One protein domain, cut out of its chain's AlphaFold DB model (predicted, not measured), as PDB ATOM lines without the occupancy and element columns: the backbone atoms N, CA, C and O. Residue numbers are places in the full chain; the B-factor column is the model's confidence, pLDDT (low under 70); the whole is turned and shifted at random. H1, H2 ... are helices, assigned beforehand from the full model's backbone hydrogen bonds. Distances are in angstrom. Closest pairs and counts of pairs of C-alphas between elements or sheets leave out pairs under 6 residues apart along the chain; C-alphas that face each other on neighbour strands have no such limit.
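Overview. This is residues 186 to 289 of the 294 residues of the protein "NYN domain-containing protein" of Streptomyces sp. So13.3 (UniProt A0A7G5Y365). The longest helix, H5, and H2 cross at a modest angle and make the core, with H4 crossing near the beginnings of both. The short helix H3 lies near their last residues, and H1 stands off on another side, near H2 and H4 but touching no helix. The printed part has 104 residues with five named helices, in the order H1 H2 H3 H4 H5, and no named strand: the class is all helix. The whole is compact, with a radius of gyration of the C-alphas of 13.6 A and spans of 42 by 32 by 21 A.

Arrangement. Begin at H5, residues 267 to 289. It touches H2, residues 209 to 222, closest at the C-alphas of Gly 213 and Phe 277, 4.3 A apart; they run the same way at a tilt of 37 degrees, only just steep. H4, residues 242 to 255, touches H2 with residues 248 to 252 alone, closest at the C-alphas of Val 212 and Ala 252, 6.2 A, at a steep tilt of 58 degrees, opposite ways. H5 touches H4 with residues 270 to 274 alone, closest at the C-alphas of Leu 249 and Arg 270, 7.4 A. H3, residues 228 to 234, is close to but not clearly touching H5, where the C-alphas of Leu 230 and Thr 285 are closest at 7.8 A. H1, residues 191 to 204, is apart from H3 and H5. Every O i to N i+4 pair is within hydrogen-bond range in H1, H2, H3 and H5, and 8 of 10 in H4.

Along the chain. Find C-alpha 267 at (-7.875, -9.698, 22.200); from there H5 runs 33.0 A to C-alpha 289 at (13.918, 11.869, 10.030). H4 is 20.7 A long, H2 20.2 A and H1 19.8 A, beginning at C-alpha 191, (18.466, -19.923, 8.818).

Size, cuts and confidence. The C-alphas of Lys 261 and His 289 are the two farthest apart, 44.6 A. The link from H4 to H5 is long, and in it residues 258 to 259 pair antiparallel with 264 to 265. The printed part has no cut; pLDDT is under 70 in 21 residues, among them 256 to 264.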
ATOM      1  N   ALA A 186      10.221 -13.664   8.016       77.88
ATOM      2  CA  ALA A 186      10.685 -14.973   7.573       77.88
ATOM      3  C   ALA A 186      11.422 -14.928   6.228       77.88
ATOM      4  O   ALA A 186      12.383 -15.679   6.067       77.88
ATOM      5  N   GLN A 187      11.010 -14.052   5.300       83.56
ATOM      6  CA  GLN A 187      11.681 -13.851   4.009       83.56
ATOM      7  C   GLN A 187      13.008 -13.100   4.158       83.56
ATOM      8  O   GLN A 187      13.944 -13.364   3.411       83.56
ATOM      9  N   LEU A 188      13.089 -12.186   5.126       84.69
ATOM     10  CA  LEU A 188      14.274 -11.365   5.387       84.69
ATOM     11  C   LEU A 188      15.323 -12.056   6.272       84.69
ATOM     12  O   LEU A 188      16.407 -11.517   6.475       84.69
ATOM     13  N   THR A 189      15.008 -13.221   6.845       78.88
ATOM     14  CA  THR A 189      15.831 -13.856   7.884       78.88
ATOM     15  C   THR A 189      16.492 -15.131   7.370       78.88
ATOM     16  O   THR A 189      15.796 -16.054   6.939       78.88
ATOM     17  N   SER A 190      17.823 -15.224   7.477       76.50
ATOM     18  CA  SER A 190      18.557 -16.461   7.165       76.50
ATOM     19  C   SER A 190      18.277 -17.567   8.192       76.50
ATOM     20  O   SER A 190      17.765 -17.313   9.285       76.50
ATOM     21  N   ALA A 191      18.629 -18.815   7.877       53.38
ATOM     22  CA  ALA A 191      18.466 -19.923   8.818       53.38
ATOM     23  C   ALA A 191      19.291 -19.719  10.105       53.38
ATOM     24  O   ALA A 191      18.787 -19.954  11.207       53.38
ATOM     25  N   GLU A 192      20.521 -19.218   9.976       57.22
ATOM     26  CA  GLU A 192      21.433 -18.928  11.088       57.22
ATOM     27  C   GLU A 192      20.894 -17.799  11.970       57.22
ATOM     28  O   GLU A 192      20.861 -17.924  13.194       57.22
ATOM     29  N   GLN A 193      20.405 -16.720  11.356       73.38
ATOM     30  CA  GLN A 193      19.797 -15.598  12.074       73.38
ATOM     31  C   GLN A 193      18.516 -16.024  12.789       73.38
ATOM     32  O   GLN A 193      18.303 -15.655  13.939       73.38
ATOM     33  N   ARG A 194      17.688 -16.857  12.148       72.44
ATOM     34  CA  ARG A 194      16.466 -17.395  12.754       72.44
ATOM     35  C   ARG A 194      16.786 -18.265  13.963       72.44
ATOM     36  O   ARG A 194      16.020 -18.284  14.916       72.44
ATOM     37  N   TRP A 195      17.886 -19.012  13.937       62.12
ATOM     38  CA  TRP A 195      18.340 -19.770  15.102       62.12
ATOM     39  C   TRP A 195      18.817 -18.846  16.231       62.12
ATOM     40  O   TRP A 195      18.346 -18.990  17.357       62.12
ATOM     41  N   ALA A 196      19.661 -17.857  15.924       68.12
ATOM     42  CA  ALA A 196      20.163 -16.899  16.912       68.12
ATOM     43  C   ALA A 196      19.032 -16.085  17.568       68.12
ATOM     44  O   ALA A 196      19.012 -15.913  18.784       68.12
ATOM     45  N   ASP A 197      18.054 -15.650  16.774       80.94
ATOM     46  CA  ASP A 197      16.847 -14.983  17.257       80.94
ATOM     47  C   ASP A 197      16.069 -15.845  18.240       80.94
ATOM     48  O   ASP A 197      15.653 -15.357  19.283       80.94
ATOM     49  N   ARG A 198      15.877 -17.131  17.917       69.00
ATOM     50  CA  ARG A 198      15.149 -18.060  18.787       69.00
ATOM     51  C   ARG A 198      15.849 -18.246  20.127       69.00
ATOM     52  O   ARG A 198      15.168 -18.349  21.140       69.00
ATOM     53  N   GLU A 199      17.175 -18.268  20.138       64.44
ATOM     54  CA  GLU A 199      17.948 -18.375  21.377       64.44
ATOM     55  C   GLU A 199      17.854 -17.090  22.215       64.44
ATOM     56  O   GLU A 199      17.657 -17.135  23.433       64.44
ATOM     57  N   ALA A 200      17.910 -15.930  21.554       71.25
ATOM     58  CA  ALA A 200      17.693 -14.638  22.198       71.25
ATOM     59  C   ALA A 200      16.259 -14.500  22.742       71.25
ATOM     60  O   ALA A 200      16.071 -13.979  23.835       71.25
ATOM     61  N   ASP A 201      15.255 -15.018  22.028       76.62
ATOM     62  CA  ASP A 201      13.851 -15.013  22.457       76.62
ATOM     63  C   ASP A 201      13.656 -15.744  23.784       76.62
ATOM     64  O   ASP A 201      12.927 -15.275  24.649       76.62
ATOM     65  N   ILE A 202      14.317 -16.893  23.946       62.78
ATOM     66  CA  ILE A 202      14.184 -17.743  25.135       62.78
ATOM     67  C   ILE A 202      14.800 -17.082  26.372       62.78
ATOM     68  O   ILE A 202      14.339 -17.311  27.488       62.78
ATOM     69  N   THR A 203      15.866 -16.305  26.187       61.88
ATOM     70  CA  THR A 203      16.713 -15.832  27.290       61.88
ATOM     71  C   THR A 203      16.521 -14.359  27.631       61.88
ATOM     72  O   THR A 203      16.781 -13.977  28.770       61.88
ATOM     73  N   ALA A 204      16.082 -13.538  26.675       68.25
ATOM     74  CA  ALA A 204      16.066 -12.083  26.809       68.25
ATOM     75  C   ALA A 204      14.675 -11.444  26.719       68.25
ATOM     76  O   ALA A 204      14.557 -10.271  27.058       68.25
ATOM     77  N   VAL A 205      13.641 -12.166  26.272       79.38
ATOM     78  CA  VAL A 205      12.285 -11.613  26.117       79.38
ATOM     79  C   VAL A 205      11.408 -12.106  27.262       79.38
ATOM     80  O   VAL A 205      11.306 -13.309  27.497       79.38
ATOM     81  N   SER A 206      10.764 -11.182  27.979       70.69
ATOM     82  CA  SER A 206       9.988 -11.498  29.190       70.69
ATOM     83  C   SER A 206       8.667 -12.219  28.906       70.69
ATOM     84  O   SER A 206       8.063 -12.792  29.812       70.69
ATOM     85  N   GLY A 207       8.229 -12.200  27.645       71.69
ATOM     86  CA  GLY A 207       6.930 -12.704  27.216       71.69
ATOM     87  C   GLY A 207       5.803 -11.684  27.365       71.69
ATOM     88  O   GLY A 207       4.662 -12.045  27.113       71.69
ATOM     89  N   ASP A 208       6.093 -10.429  27.727       86.12
ATOM     90  CA  ASP A 208       5.117  -9.337  27.697       86.12
ATOM     91  C   ASP A 208       4.622  -9.066  26.253       86.12
ATOM     92  O   ASP A 208       5.447  -8.925  25.341       86.12
ATOM     93  N   PRO A 209       3.298  -8.975  26.004       85.81
ATOM     94  CA  PRO A 209       2.756  -8.802  24.654       85.81
ATOM     95  C   PRO A 209       3.291  -7.557  23.936       85.81
ATOM     96  O   PRO A 209       3.567  -7.601  22.735       85.81
ATOM     97  N   PHE A 210       3.466  -6.450  24.660       91.69
ATOM     98  CA  PHE A 210       3.954  -5.204  24.084       91.69
ATOM     99  C   PHE A 210       5.434  -5.321  23.697       91.69
ATOM    100  O   PHE A 210       5.800  -4.990  22.565       91.69
ATOM    101  N   GLU A 211       6.273  -5.864  24.583       90.94
ATOM    102  CA  GLU A 211       7.690  -6.137  24.302       90.94
ATOM    103  C   GLU A 211       7.860  -7.070  23.093       90.94
ATOM    104  O   GLU A 211       8.665  -6.804  22.198       90.94
ATOM    105  N   VAL A 212       7.064  -8.138  23.012       89.19
ATOM    106  CA  VAL A 212       7.088  -9.085  21.887       89.19
ATOM    107  C   VAL A 212       6.828  -8.375  20.554       89.19
ATOM    108  O   VAL A 212       7.522  -8.641  19.566       89.19
ATOM    109  N   GLY A 213       5.877  -7.434  20.533       93.38
ATOM    110  CA  GLY A 213       5.615  -6.577  19.378       93.38
ATOM    111  C   GLY A 213       6.822  -5.728  18.971       93.38
ATOM    112  O   GLY A 213       7.161  -5.662  17.785       93.38
ATOM    113  N   GLN A 214       7.517  -5.136  19.946       95.44
ATOM    114  CA  GLN A 214       8.719  -4.328  19.705       95.44
ATOM    115  C   GLN A 214       9.881  -5.166  19.166       95.44
ATOM    116  O   GLN A 214      10.535  -4.770  18.202       95.44
ATOM    117  N   VAL A 215      10.130  -6.345  19.743       94.38
ATOM    118  CA  VAL A 215      11.224  -7.232  19.309       94.38
ATOM    119  C   VAL A 215      11.017  -7.681  17.864       94.38
ATOM    120  O   VAL A 215      11.964  -7.668  17.072       94.38
ATOM    121  N   PHE A 216       9.781  -8.036  17.498       94.75
ATOM    122  CA  PHE A 216       9.448  -8.395  16.121       94.75
ATOM    123  C   PHE A 216       9.720  -7.232  15.159       94.75
ATOM    124  O   PHE A 216      10.452  -7.405  14.181       94.75
ATOM    125  N   ALA A 217       9.176  -6.047  15.455       95.19
ATOM    126  CA  ALA A 217       9.354  -4.857  14.628       95.19
ATOM    127  C   ALA A 217      10.836  -4.492  14.467       95.19
ATOM    128  O   ALA A 217      11.305  -4.286  13.351       95.19
ATOM    129  N   ARG A 218      11.606  -4.508  15.559       94.44
ATOM    130  CA  ARG A 218      13.039  -4.194  15.550       94.44
ATOM    131  C   ARG A 218      13.821  -5.105  14.616       94.44
ATOM    132  O   ARG A 218      14.652  -4.630  13.846       94.44
ATOM    133  N   ARG A 219      13.555  -6.412  14.672       94.31
ATOM    134  CA  ARG A 219      14.211  -7.398  13.805       94.31
ATOM    135  C   ARG A 219      13.787  -7.256  12.355       94.31
ATOM    136  O   ARG A 219      14.627  -7.405  11.474       94.31
ATOM    137  N   TRP A 220      12.512  -6.966  12.115       94.19
ATOM    138  CA  TRP A 220      12.004  -6.736  10.770       94.19
ATOM    139  C   TRP A 220      12.679  -5.522  10.137       94.19
ATOM    140  O   TRP A 220      13.297  -5.663   9.085       94.19
ATOM    141  N   ILE A 221      12.695  -4.383  10.833       92.62
ATOM    142  CA  ILE A 221      13.325  -3.149  10.350       92.62
ATOM    143  C   ILE A 221      14.837  -3.327  10.168       92.62
ATOM    144  O   ILE A 221      15.375  -2.944   9.135       92.62
ATOM    145  N   ALA A 222      15.528  -3.962  11.120       91.25
ATOM    146  CA  ALA A 222      16.973  -4.192  11.031       91.25
ATOM    147  C   ALA A 222      17.392  -5.070   9.837       91.25
ATOM    148  O   ALA A 222      18.567  -5.085   9.475       91.25
ATOM    149  N   ARG A 223      16.453  -5.822   9.249       91.19
ATOM    150  CA  ARG A 223      16.688  -6.702   8.097       91.19
ATOM    151  C   ARG A 223      16.147  -6.145   6.788       91.19
ATOM    152  O   ARG A 223      16.349  -6.765   5.746       91.19
ATOM    153  N   LEU A 224      15.474  -4.996   6.820       88.94
ATOM    154  CA  LEU A 224      15.115  -4.296   5.599       88.94
ATOM    155  C   LEU A 224      16.382  -3.782   4.921       88.94
ATOM    156  O   LEU A 224      17.198  -3.090   5.520       88.94
ATOM    157  N   THR A 225      16.527  -4.117   3.645       79.75
ATOM    158  CA  THR A 225      17.588  -3.585   2.785       79.75
ATOM    159  C   THR A 225      17.166  -2.309   2.059       79.75
ATOM    160  O   THR A 225      18.023  -1.579   1.575       79.75
ATOM    161  N   ASP A 226      15.860  -2.038   1.990       81.75
ATOM    162  CA  ASP A 226      15.271  -0.900   1.288       81.75
ATOM    163  C   ASP A 226      14.356  -0.105   2.229       81.75
ATOM    164  O   ASP A 226      13.345  -0.620   2.722       81.75
ATOM    165  N   ALA A 227      14.724   1.158   2.460       79.25
ATOM    166  CA  ALA A 227      14.002   2.101   3.310       79.25
ATOM    167  C   ALA A 227      12.604   2.450   2.763       79.25
ATOM    168  O   ALA A 227      11.720   2.831   3.534       79.25
ATOM    169  N   ALA A 228      12.356   2.248   1.462       82.94
ATOM    170  CA  ALA A 228      11.036   2.445   0.869       82.94
ATOM    171  C   ALA A 228       9.982   1.504   1.479       82.94
ATOM    172  O   ALA A 228       8.823   1.892   1.621       82.94
ATOM    173  N   HIS A 229      10.372   0.297   1.916       85.12
ATOM    174  CA  HIS A 229       9.457  -0.625   2.597       85.12
ATOM    175  C   HIS A 229       9.006  -0.106   3.966       85.12
ATOM    176  O   HIS A 229       7.869  -0.360   4.366       85.12
ATOM    177  N   LEU A 230       9.860   0.637   4.679       85.88
ATOM    178  CA  LEU A 230       9.490   1.231   5.962       85.88
ATOM    179  C   LEU A 230       8.496   2.381   5.760       85.88
ATOM    180  O   LEU A 230       7.475   2.435   6.441       85.88
ATOM    181  N   GLN A 231       8.735   3.242   4.767       84.56
ATOM    182  CA  GLN A 231       7.800   4.309   4.393       84.56
ATOM    183  C   GLN A 231       6.458   3.753   3.903       84.56
ATOM    184  O   GLN A 231       5.407   4.240   4.318       84.56
ATOM    185  N   ALA A 232       6.480   2.706   3.071       86.25
ATOM    186  CA  ALA A 232       5.275   2.025   2.614       86.25
ATOM    187  C   ALA A 232       4.487   1.431   3.790       86.25
ATOM    188  O   ALA A 232       3.278   1.651   3.874       86.25
ATOM    189  N   LEU A 233       5.157   0.765   4.742       87.75
ATOM    190  CA  LEU A 233       4.514   0.248   5.952       87.75
ATOM    191  C   LEU A 233       3.811   1.362   6.741       87.75
ATOM    192  O   LEU A 233       2.655   1.180   7.125       87.75
ATOM    193  N   SER A 234       4.456   2.514   6.944       86.69
ATOM    194  CA  SER A 234       3.883   3.630   7.710       86.69
ATOM    195  C   SER A 234       2.557   4.147   7.142       86.69
ATOM    196  O   SER A 234       1.707   4.606   7.904       86.69
ATOM    197  N   THR A 235       2.315   4.019   5.830       87.69
ATOM    198  CA  THR A 235       1.030   4.413   5.212       87.69
ATOM    199  C   THR A 235      -0.159   3.554   5.652       87.69
ATOM    200  O   THR A 235      -1.305   3.978   5.519       87.69
ATOM    201  N   HIS A 236       0.096   2.361   6.199       84.38
ATOM    202  CA  HIS A 236      -0.948   1.453   6.669       84.38
ATOM    203  C   HIS A 236      -1.410   1.747   8.104       84.38
ATOM    204  O   HIS A 236      -2.431   1.201   8.535       84.38
ATOM    205  N   TYR A 237      -0.723   2.629   8.840       83.81
ATOM    206  CA  TYR A 237      -1.120   3.009  10.196       83.81
ATOM    207  C   TYR A 237      -2.582   3.509  10.233       83.81
ATOM    208  O   TYR A 237      -2.976   4.320   9.393       83.81
ATOM    209  N   PRO A 238      -3.419   3.057  11.192       86.38
ATOM    210  CA  PRO A 238      -3.084   2.270  12.388       86.38
ATOM    211  C   PRO A 238      -3.153   0.742  12.213       86.38
ATOM    212  O   PRO A 238      -2.990  -0.001  13.183       86.38
ATOM    213  N   ARG A 239      -3.436   0.233  11.007       87.38
ATOM    214  CA  ARG A 239      -3.637  -1.203  10.757       87.38
ATOM    215  C   ARG A 239      -2.358  -1.863  10.253       87.38
ATOM    216  O   ARG A 239      -1.787  -1.448   9.256       87.38
ATOM    217  N   VAL A 240      -1.938  -2.948  10.896       88.56
ATOM    218  CA  VAL A 240      -0.825  -3.759  10.385       88.56
ATOM    219  C   VAL A 240      -1.304  -4.535   9.143       88.56
ATOM    220  O   VAL A 240      -2.378  -5.143   9.200       88.56
ATOM    221  N   PRO A 241      -0.560  -4.529   8.019       87.94
ATOM    222  CA  PRO A 241      -0.893  -5.328   6.839       87.94
ATOM    223  C   PRO A 241      -1.084  -6.808   7.180       87.94
ATOM    224  O   PRO A 241      -0.300  -7.371   7.940       87.94
ATOM    225  N   HIS A 242      -2.100  -7.456   6.600       81.12
ATOM    226  CA  HIS A 242      -2.563  -8.783   7.028       81.12
ATOM    227  C   HIS A 242      -1.457  -9.851   7.071       81.12
ATOM    228  O   HIS A 242      -1.390 -10.643   8.009       81.12
ATOM    229  N   ARG A 243      -0.552  -9.861   6.087       81.81
ATOM    230  CA  ARG A 243       0.549 -10.829   6.026       81.81
ATOM    231  C   ARG A 243       1.593 -10.614   7.122       81.81
ATOM    232  O   ARG A 243       2.093 -11.600   7.664       81.81
ATOM    233  N   ILE A 244       1.879  -9.356   7.463       89.62
ATOM    234  CA  ILE A 244       2.772  -8.989   8.570       89.62
ATOM    235  C   ILE A 244       2.074  -9.260   9.905       89.62
ATOM    236  O   ILE A 244       2.672  -9.889  10.769       89.62
ATOM    237  N   ASP A 245       0.801  -8.883  10.056       87.88
ATOM    238  CA  ASP A 245       0.010  -9.122  11.274       87.88
ATOM    239  C   ASP A 245      -0.091 -10.625  11.577       87.88
ATOM    240  O   ASP A 245       0.167 -11.068  12.694       87.88
ATOM    241  N   GLY A 246      -0.363 -11.447  10.560       81.94
ATOM    242  CA  GLY A 246      -0.411 -12.899  10.712       81.94
ATOM    243  C   GLY A 246       0.932 -13.511  11.123       81.94
ATOM    244  O   GLY A 246       0.965 -14.496  11.859       81.94
ATOM    245  N   GLU A 247       2.055 -12.953  10.670       88.00
ATOM    246  CA  GLU A 247       3.386 -13.390  11.101       88.00
ATOM    247  C   GLU A 247       3.738 -12.899  12.510       88.00
ATOM    248  O   GLU A 247       4.233 -13.688  13.313       88.00
ATOM    249  N   LEU A 248       3.419 -11.644  12.828       90.12
ATOM    250  CA  LEU A 248       3.587 -11.026  14.141       90.12
ATOM    251  C   LEU A 248       2.851 -11.823  15.229       90.12
ATOM    252  O   LEU A 248       3.437 -12.164  16.255       90.12
ATOM    253  N   LEU A 249       1.595 -12.200  14.979       86.69
ATOM    254  CA  LEU A 249       0.810 -13.002  15.918       86.69
ATOM    255  C   LEU A 249       1.343 -14.441  16.042       86.69
ATOM    256  O   LEU A 249       1.414 -14.976  17.147       86.69
ATOM    257  N   ARG A 250       1.800 -15.068  14.946       80.56
ATOM    258  CA  ARG A 250       2.471 -16.385  15.014       80.56
ATOM    259  C   ARG A 250       3.781 -16.332  15.796       80.56
ATOM    260  O   ARG A 250       4.106 -17.277  16.511       80.56
ATOM    261  N   TYR A 251       4.534 -15.244  15.663       84.00
ATOM    262  CA  TYR A 251       5.740 -15.008  16.442       84.00
ATOM    263  C   TYR A 251       5.407 -14.871  17.933       84.00
ATOM    264  O   TYR A 251       6.023 -15.550  18.752       84.00
ATOM    265  N   ALA A 252       4.380 -14.087  18.273       81.94
ATOM    266  CA  ALA A 252       3.945 -13.877  19.649       81.94
ATOM    267  C   ALA A 252       3.432 -15.149  20.345       81.94
ATOM    268  O   ALA A 252       3.728 -15.380  21.517       81.94
ATOM    269  N   ALA A 253       2.755 -16.036  19.611       77.50
ATOM    270  CA  ALA A 253       2.280 -17.319  20.133       77.50
ATOM    271  C   ALA A 253       3.404 -18.203  20.717       77.50
ATOM    272  O   ALA A 253       3.148 -19.043  21.580       77.50
ATOM    273  N   ARG A 254       4.662 -18.002  20.294       73.69
ATOM    274  CA  ARG A 254       5.829 -18.749  20.798       73.69
ATOM    275  C   ARG A 254       6.178 -18.426  22.254       73.69
ATOM    276  O   ARG A 254       6.849 -19.235  22.886       73.69
ATOM    277  N   PHE A 255       5.727 -17.284  22.771       73.44
ATOM    278  CA  PHE A 255       6.017 -16.809  24.129       73.44
ATOM    279  C   PHE A 255       4.944 -17.212  25.149       73.44
ATOM    280  O   PHE A 255       4.956 -16.743  26.280       73.44
ATOM    281  N   GLY A 256       4.003 -18.083  24.767       66.31
ATOM    282  CA  GLY A 256       2.933 -18.524  25.665       66.31
ATOM    283  C   GLY A 256       1.795 -17.514  25.826       66.31
ATOM    284  O   GLY A 256       0.931 -17.732  26.666       66.31
ATOM    285  N   LEU A 257       1.745 -16.477  24.982       66.50
ATOM    286  CA  LEU A 257       0.706 -15.435  24.930       66.50
ATOM    287  C   LEU A 257      -0.663 -15.924  24.416       66.50
ATOM    288  O   LEU A 257      -1.462 -15.157  23.892       66.50
ATOM    289  N   LEU A 258      -0.926 -17.226  24.495       65.38
ATOM    290  CA  LEU A 258      -2.188 -17.818  24.073       65.38
ATOM    291  C   LEU A 258      -3.170 -17.800  25.250       65.38
ATOM    292  O   LEU A 258      -2.862 -18.314  26.325       65.38
ATOM    293  N   ALA A 259      -4.370 -17.274  25.033       51.66
ATOM    294  CA  ALA A 259      -5.468 -17.337  25.985       51.66
ATOM    295  C   ALA A 259      -6.054 -18.755  26.072       51.66
ATOM    296  O   ALA A 259      -6.087 -19.521  25.102       51.66
ATOM    297  N   HIS A 260      -6.545 -19.120  27.259       50.94
ATOM    298  CA  HIS A 260      -7.165 -20.421  27.487       50.94
ATOM    299  C   HIS A 260      -8.494 -20.591  26.730       50.94
ATOM    300  O   HIS A 260      -9.287 -19.662  26.619       50.94
ATOM    301  N   LYS A 261      -8.740 -21.852  26.342       40.47
ATOM    302  CA  LYS A 261      -9.863 -22.471  25.605       40.47
ATOM    303  C   LYS A 261      -9.712 -22.651  24.092       40.47
ATOM    304  O   LYS A 261     -10.124 -23.718  23.656       40.47
ATOM    305  N   ASP A 262      -9.047 -21.767  23.347       50.31
ATOM    306  CA  ASP A 262      -9.000 -21.888  21.871       50.31
ATOM    307  C   ASP A 262      -7.606 -21.694  21.233       50.31
ATOM    308  O   ASP A 262      -7.510 -21.526  20.020       50.31
ATOM    309  N   ASP A 263      -6.518 -21.707  22.018       54.59
ATOM    310  CA  ASP A 263      -5.147 -21.437  21.533       54.59
ATOM    311  C   ASP A 263      -5.051 -20.127  20.716       54.59
ATOM    312  O   ASP A 263      -4.235 -19.980  19.805       54.59
ATOM    313  N   GLN A 264      -5.897 -19.150  21.053       63.12
ATOM    314  CA  GLN A 264      -5.914 -17.823  20.451       63.12
ATOM    315  C   GLN A 264      -5.272 -16.828  21.406       63.12
ATOM    316  O   GLN A 264      -5.553 -16.855  22.594       63.12
ATOM    317  N   ILE A 265      -4.435 -15.930  20.890       71.06
ATOM    318  CA  ILE A 265      -3.960 -14.770  21.658       71.06
ATOM    319  C   ILE A 265      -5.178 -13.951  22.094       71.06
ATOM    320  O   ILE A 265      -6.043 -13.698  21.245       71.06
ATOM    321  N   ASP A 266      -5.237 -13.566  23.375       80.00
ATOM    322  CA  ASP A 266      -6.329 -12.744  23.905       80.00
ATOM    323  C   ASP A 266      -6.459 -11.450  23.098       80.00
ATOM    324  O   ASP A 266      -5.475 -10.914  22.584       80.00
ATOM    325  N   GLU A 267      -7.671 -10.918  22.979       81.00
ATOM    326  CA  GLU A 267      -7.875  -9.698  22.200       81.00
ATOM    327  C   GLU A 267      -7.112  -8.514  22.820       81.00
ATOM    328  O   GLU A 267      -6.553  -7.697  22.088       81.00
ATOM    329  N   HIS A 268      -6.986  -8.465  24.154       82.69
ATOM    330  CA  HIS A 268      -6.148  -7.478  24.837       82.69
ATOM    331  C   HIS A 268      -4.667  -7.609  24.448       82.69
ATOM    332  O   HIS A 268      -4.035  -6.619  24.071       82.69
ATOM    333  N   ASP A 269      -4.141  -8.833  24.450       85.50
ATOM    334  CA  ASP A 269      -2.754  -9.121  24.077       85.50
ATOM    335  C   ASP A 269      -2.495  -8.807  22.599       85.50
ATOM    336  O   ASP A 269      -1.462  -8.232  22.260       85.50
ATOM    337  N   ARG A 270      -3.452  -9.086  21.702       87.06
ATOM    338  CA  ARG A 270      -3.366  -8.703  20.280       87.06
ATOM    339  C   ARG A 270      -3.230  -7.195  20.111       87.06
ATOM    340  O   ARG A 270      -2.426  -6.744  19.290       87.06
ATOM    341  N   TYR A 271      -4.003  -6.408  20.861       90.69
ATOM    342  CA  TYR A 271      -3.873  -4.952  20.842       90.69
ATOM    343  C   TYR A 271      -2.515  -4.501  21.381       90.69
ATOM    344  O   TYR A 271      -1.876  -3.654  20.755       90.69
ATOM    345  N   ALA A 272      -2.043  -5.086  22.482       91.00
ATOM    346  CA  ALA A 272      -0.746  -4.760  23.070       91.00
ATOM    347  C   ALA A 272       0.430  -5.109  22.136       91.00
ATOM    348  O   ALA A 272       1.313  -4.273  21.939       91.00
ATOM    349  N   ILE A 273       0.398  -6.266  21.466       90.94
ATOM    350  CA  ILE A 273       1.399  -6.680  20.467       90.94
ATOM    351  C   ILE A 273       1.458  -5.690  19.302       90.94
ATOM    352  O   ILE A 273       2.536  -5.228  18.923       90.94
ATOM    353  N   ARG A 274       0.302  -5.319  18.736       94.50
ATOM    354  CA  ARG A 274       0.242  -4.345  17.632       94.50
ATOM    355  C   ARG A 274       0.683  -2.950  18.074       94.50
ATOM    356  O   ARG A 274       1.328  -2.243  17.303       94.50
ATOM    357  N   ALA A 275       0.367  -2.556  19.306       92.88
ATOM    358  CA  ALA A 275       0.819  -1.290  19.873       92.88
ATOM    359  C   ALA A 275       2.346  -1.259  20.055       92.88
ATOM    360  O   ALA A 275       2.975  -0.256  19.719       92.88
ATOM    361  N   GLY A 276       2.945  -2.358  20.525       95.00
ATOM    362  CA  GLY A 276       4.396  -2.513  20.628       95.00
ATOM    363  C   GLY A 276       5.083  -2.467  19.264       95.00
ATOM    364  O   GLY A 276       6.071  -1.754  19.091       95.00
ATOM    365  N   PHE A 277       4.508  -3.151  18.269       96.50
ATOM    366  CA  PHE A 277       4.980  -3.111  16.885       96.50
ATOM    367  C   PHE A 277       5.053  -1.676  16.349       96.50
ATOM    368  O   PHE A 277       6.118  -1.226  15.927       96.50
ATOM    369  N   TRP A 278       3.947  -0.928  16.421       95.56
ATOM    370  CA  TRP A 278       3.911   0.451  15.930       95.56
ATOM    371  C   TRP A 278       4.804   1.391  16.733       95.56
ATOM    372  O   TRP A 278       5.456   2.242  16.139       95.56
ATOM    373  N   ARG A 279       4.919   1.206  18.056       94.12
ATOM    374  CA  ARG A 279       5.826   2.011  18.886       94.12
ATOM    375  C   ARG A 279       7.271   1.937  18.394       94.12
ATOM    376  O   ARG A 279       7.963   2.952  18.391       94.12
ATOM    377  N   GLU A 280       7.729   0.745  18.026       94.62
ATOM    378  CA  GLU A 280       9.089   0.534  17.526       94.62
ATOM    379  C   GLU A 280       9.264   1.084  16.100       94.62
ATOM    380  O   GLU A 280      10.284   1.713  15.814       94.62
ATOM    381  N   VAL A 281       8.262   0.913  15.226       91.38
ATOM    382  CA  VAL A 281       8.256   1.509  13.876       91.38
ATOM    383  C   VAL A 281       8.339   3.036  13.962       91.38
ATOM    384  O   VAL A 281       9.226   3.633  13.353       91.38
ATOM    385  N   ASP A 282       7.497   3.663  14.785       89.06
ATOM    386  CA  ASP A 282       7.482   5.113  14.991       89.06
ATOM    387  C   ASP A 282       8.842   5.608  15.502       89.06
ATOM    388  O   ASP A 282       9.421   6.537  14.939       89.06
ATOM    389  N   ALA A 283       9.406   4.947  16.517       87.06
ATOM    390  CA  ALA A 283      10.709   5.308  17.074       87.06
ATOM    391  C   ALA A 283      11.831   5.281  16.020       87.06
ATOM    392  O   ALA A 283      12.730   6.127  16.051       87.06
ATOM    393  N   ARG A 284      11.779   4.339  15.071       80.81
ATOM    394  CA  ARG A 284      12.786   4.223  14.012       80.81
ATOM    395  C   ARG A 284      12.560   5.196  12.863       80.81
ATOM    396  O   ARG A 284      13.528   5.788  12.399       80.81
ATOM    397  N   THR A 285      11.308   5.444  12.482       75.44
ATOM    398  CA  THR A 285      10.992   6.491  11.501       75.44
ATOM    399  C   THR A 285      11.403   7.872  12.009       75.44
ATOM    400  O   THR A 285      12.033   8.618  11.270       75.44
ATOM    401  N   VAL A 286      11.162   8.207  13.282       70.88
ATOM    402  CA  VAL A 286      11.593   9.492  13.861       70.88
ATOM    403  C   VAL A 286      13.122   9.608  13.905       70.88
ATOM    404  O   VAL A 286      13.653  10.679  13.629       70.88
ATOM    405  N   ALA A 287      13.840   8.515  14.187       63.34
ATOM    406  CA  ALA A 287      15.303   8.496  14.158       63.34
ATOM    407  C   ALA A 287      15.889   8.681  12.743       63.34
ATOM    408  O   ALA A 287      16.936   9.305  12.610       63.34
ATOM    409  N   GLU A 288      15.225   8.179  11.695       58.47
ATOM    410  CA  GLU A 288      15.625   8.403  10.293       58.47
ATOM    411  C   GLU A 288      15.309   9.825   9.793       58.47
ATOM    412  O   GLU A 288      15.992  10.324   8.903       58.47
ATOM    413  N   HIS A 289      14.304  10.492  10.375       57.00
ATOM    414  CA  HIS A 289      13.918  11.869  10.030       57.00
ATOM    415  C   HIS A 289      14.613  12.942  10.887       57.00
ATOM    416  O   HIS A 289      14.441  14.135  10.626       57.00
TER     417      HIS A 289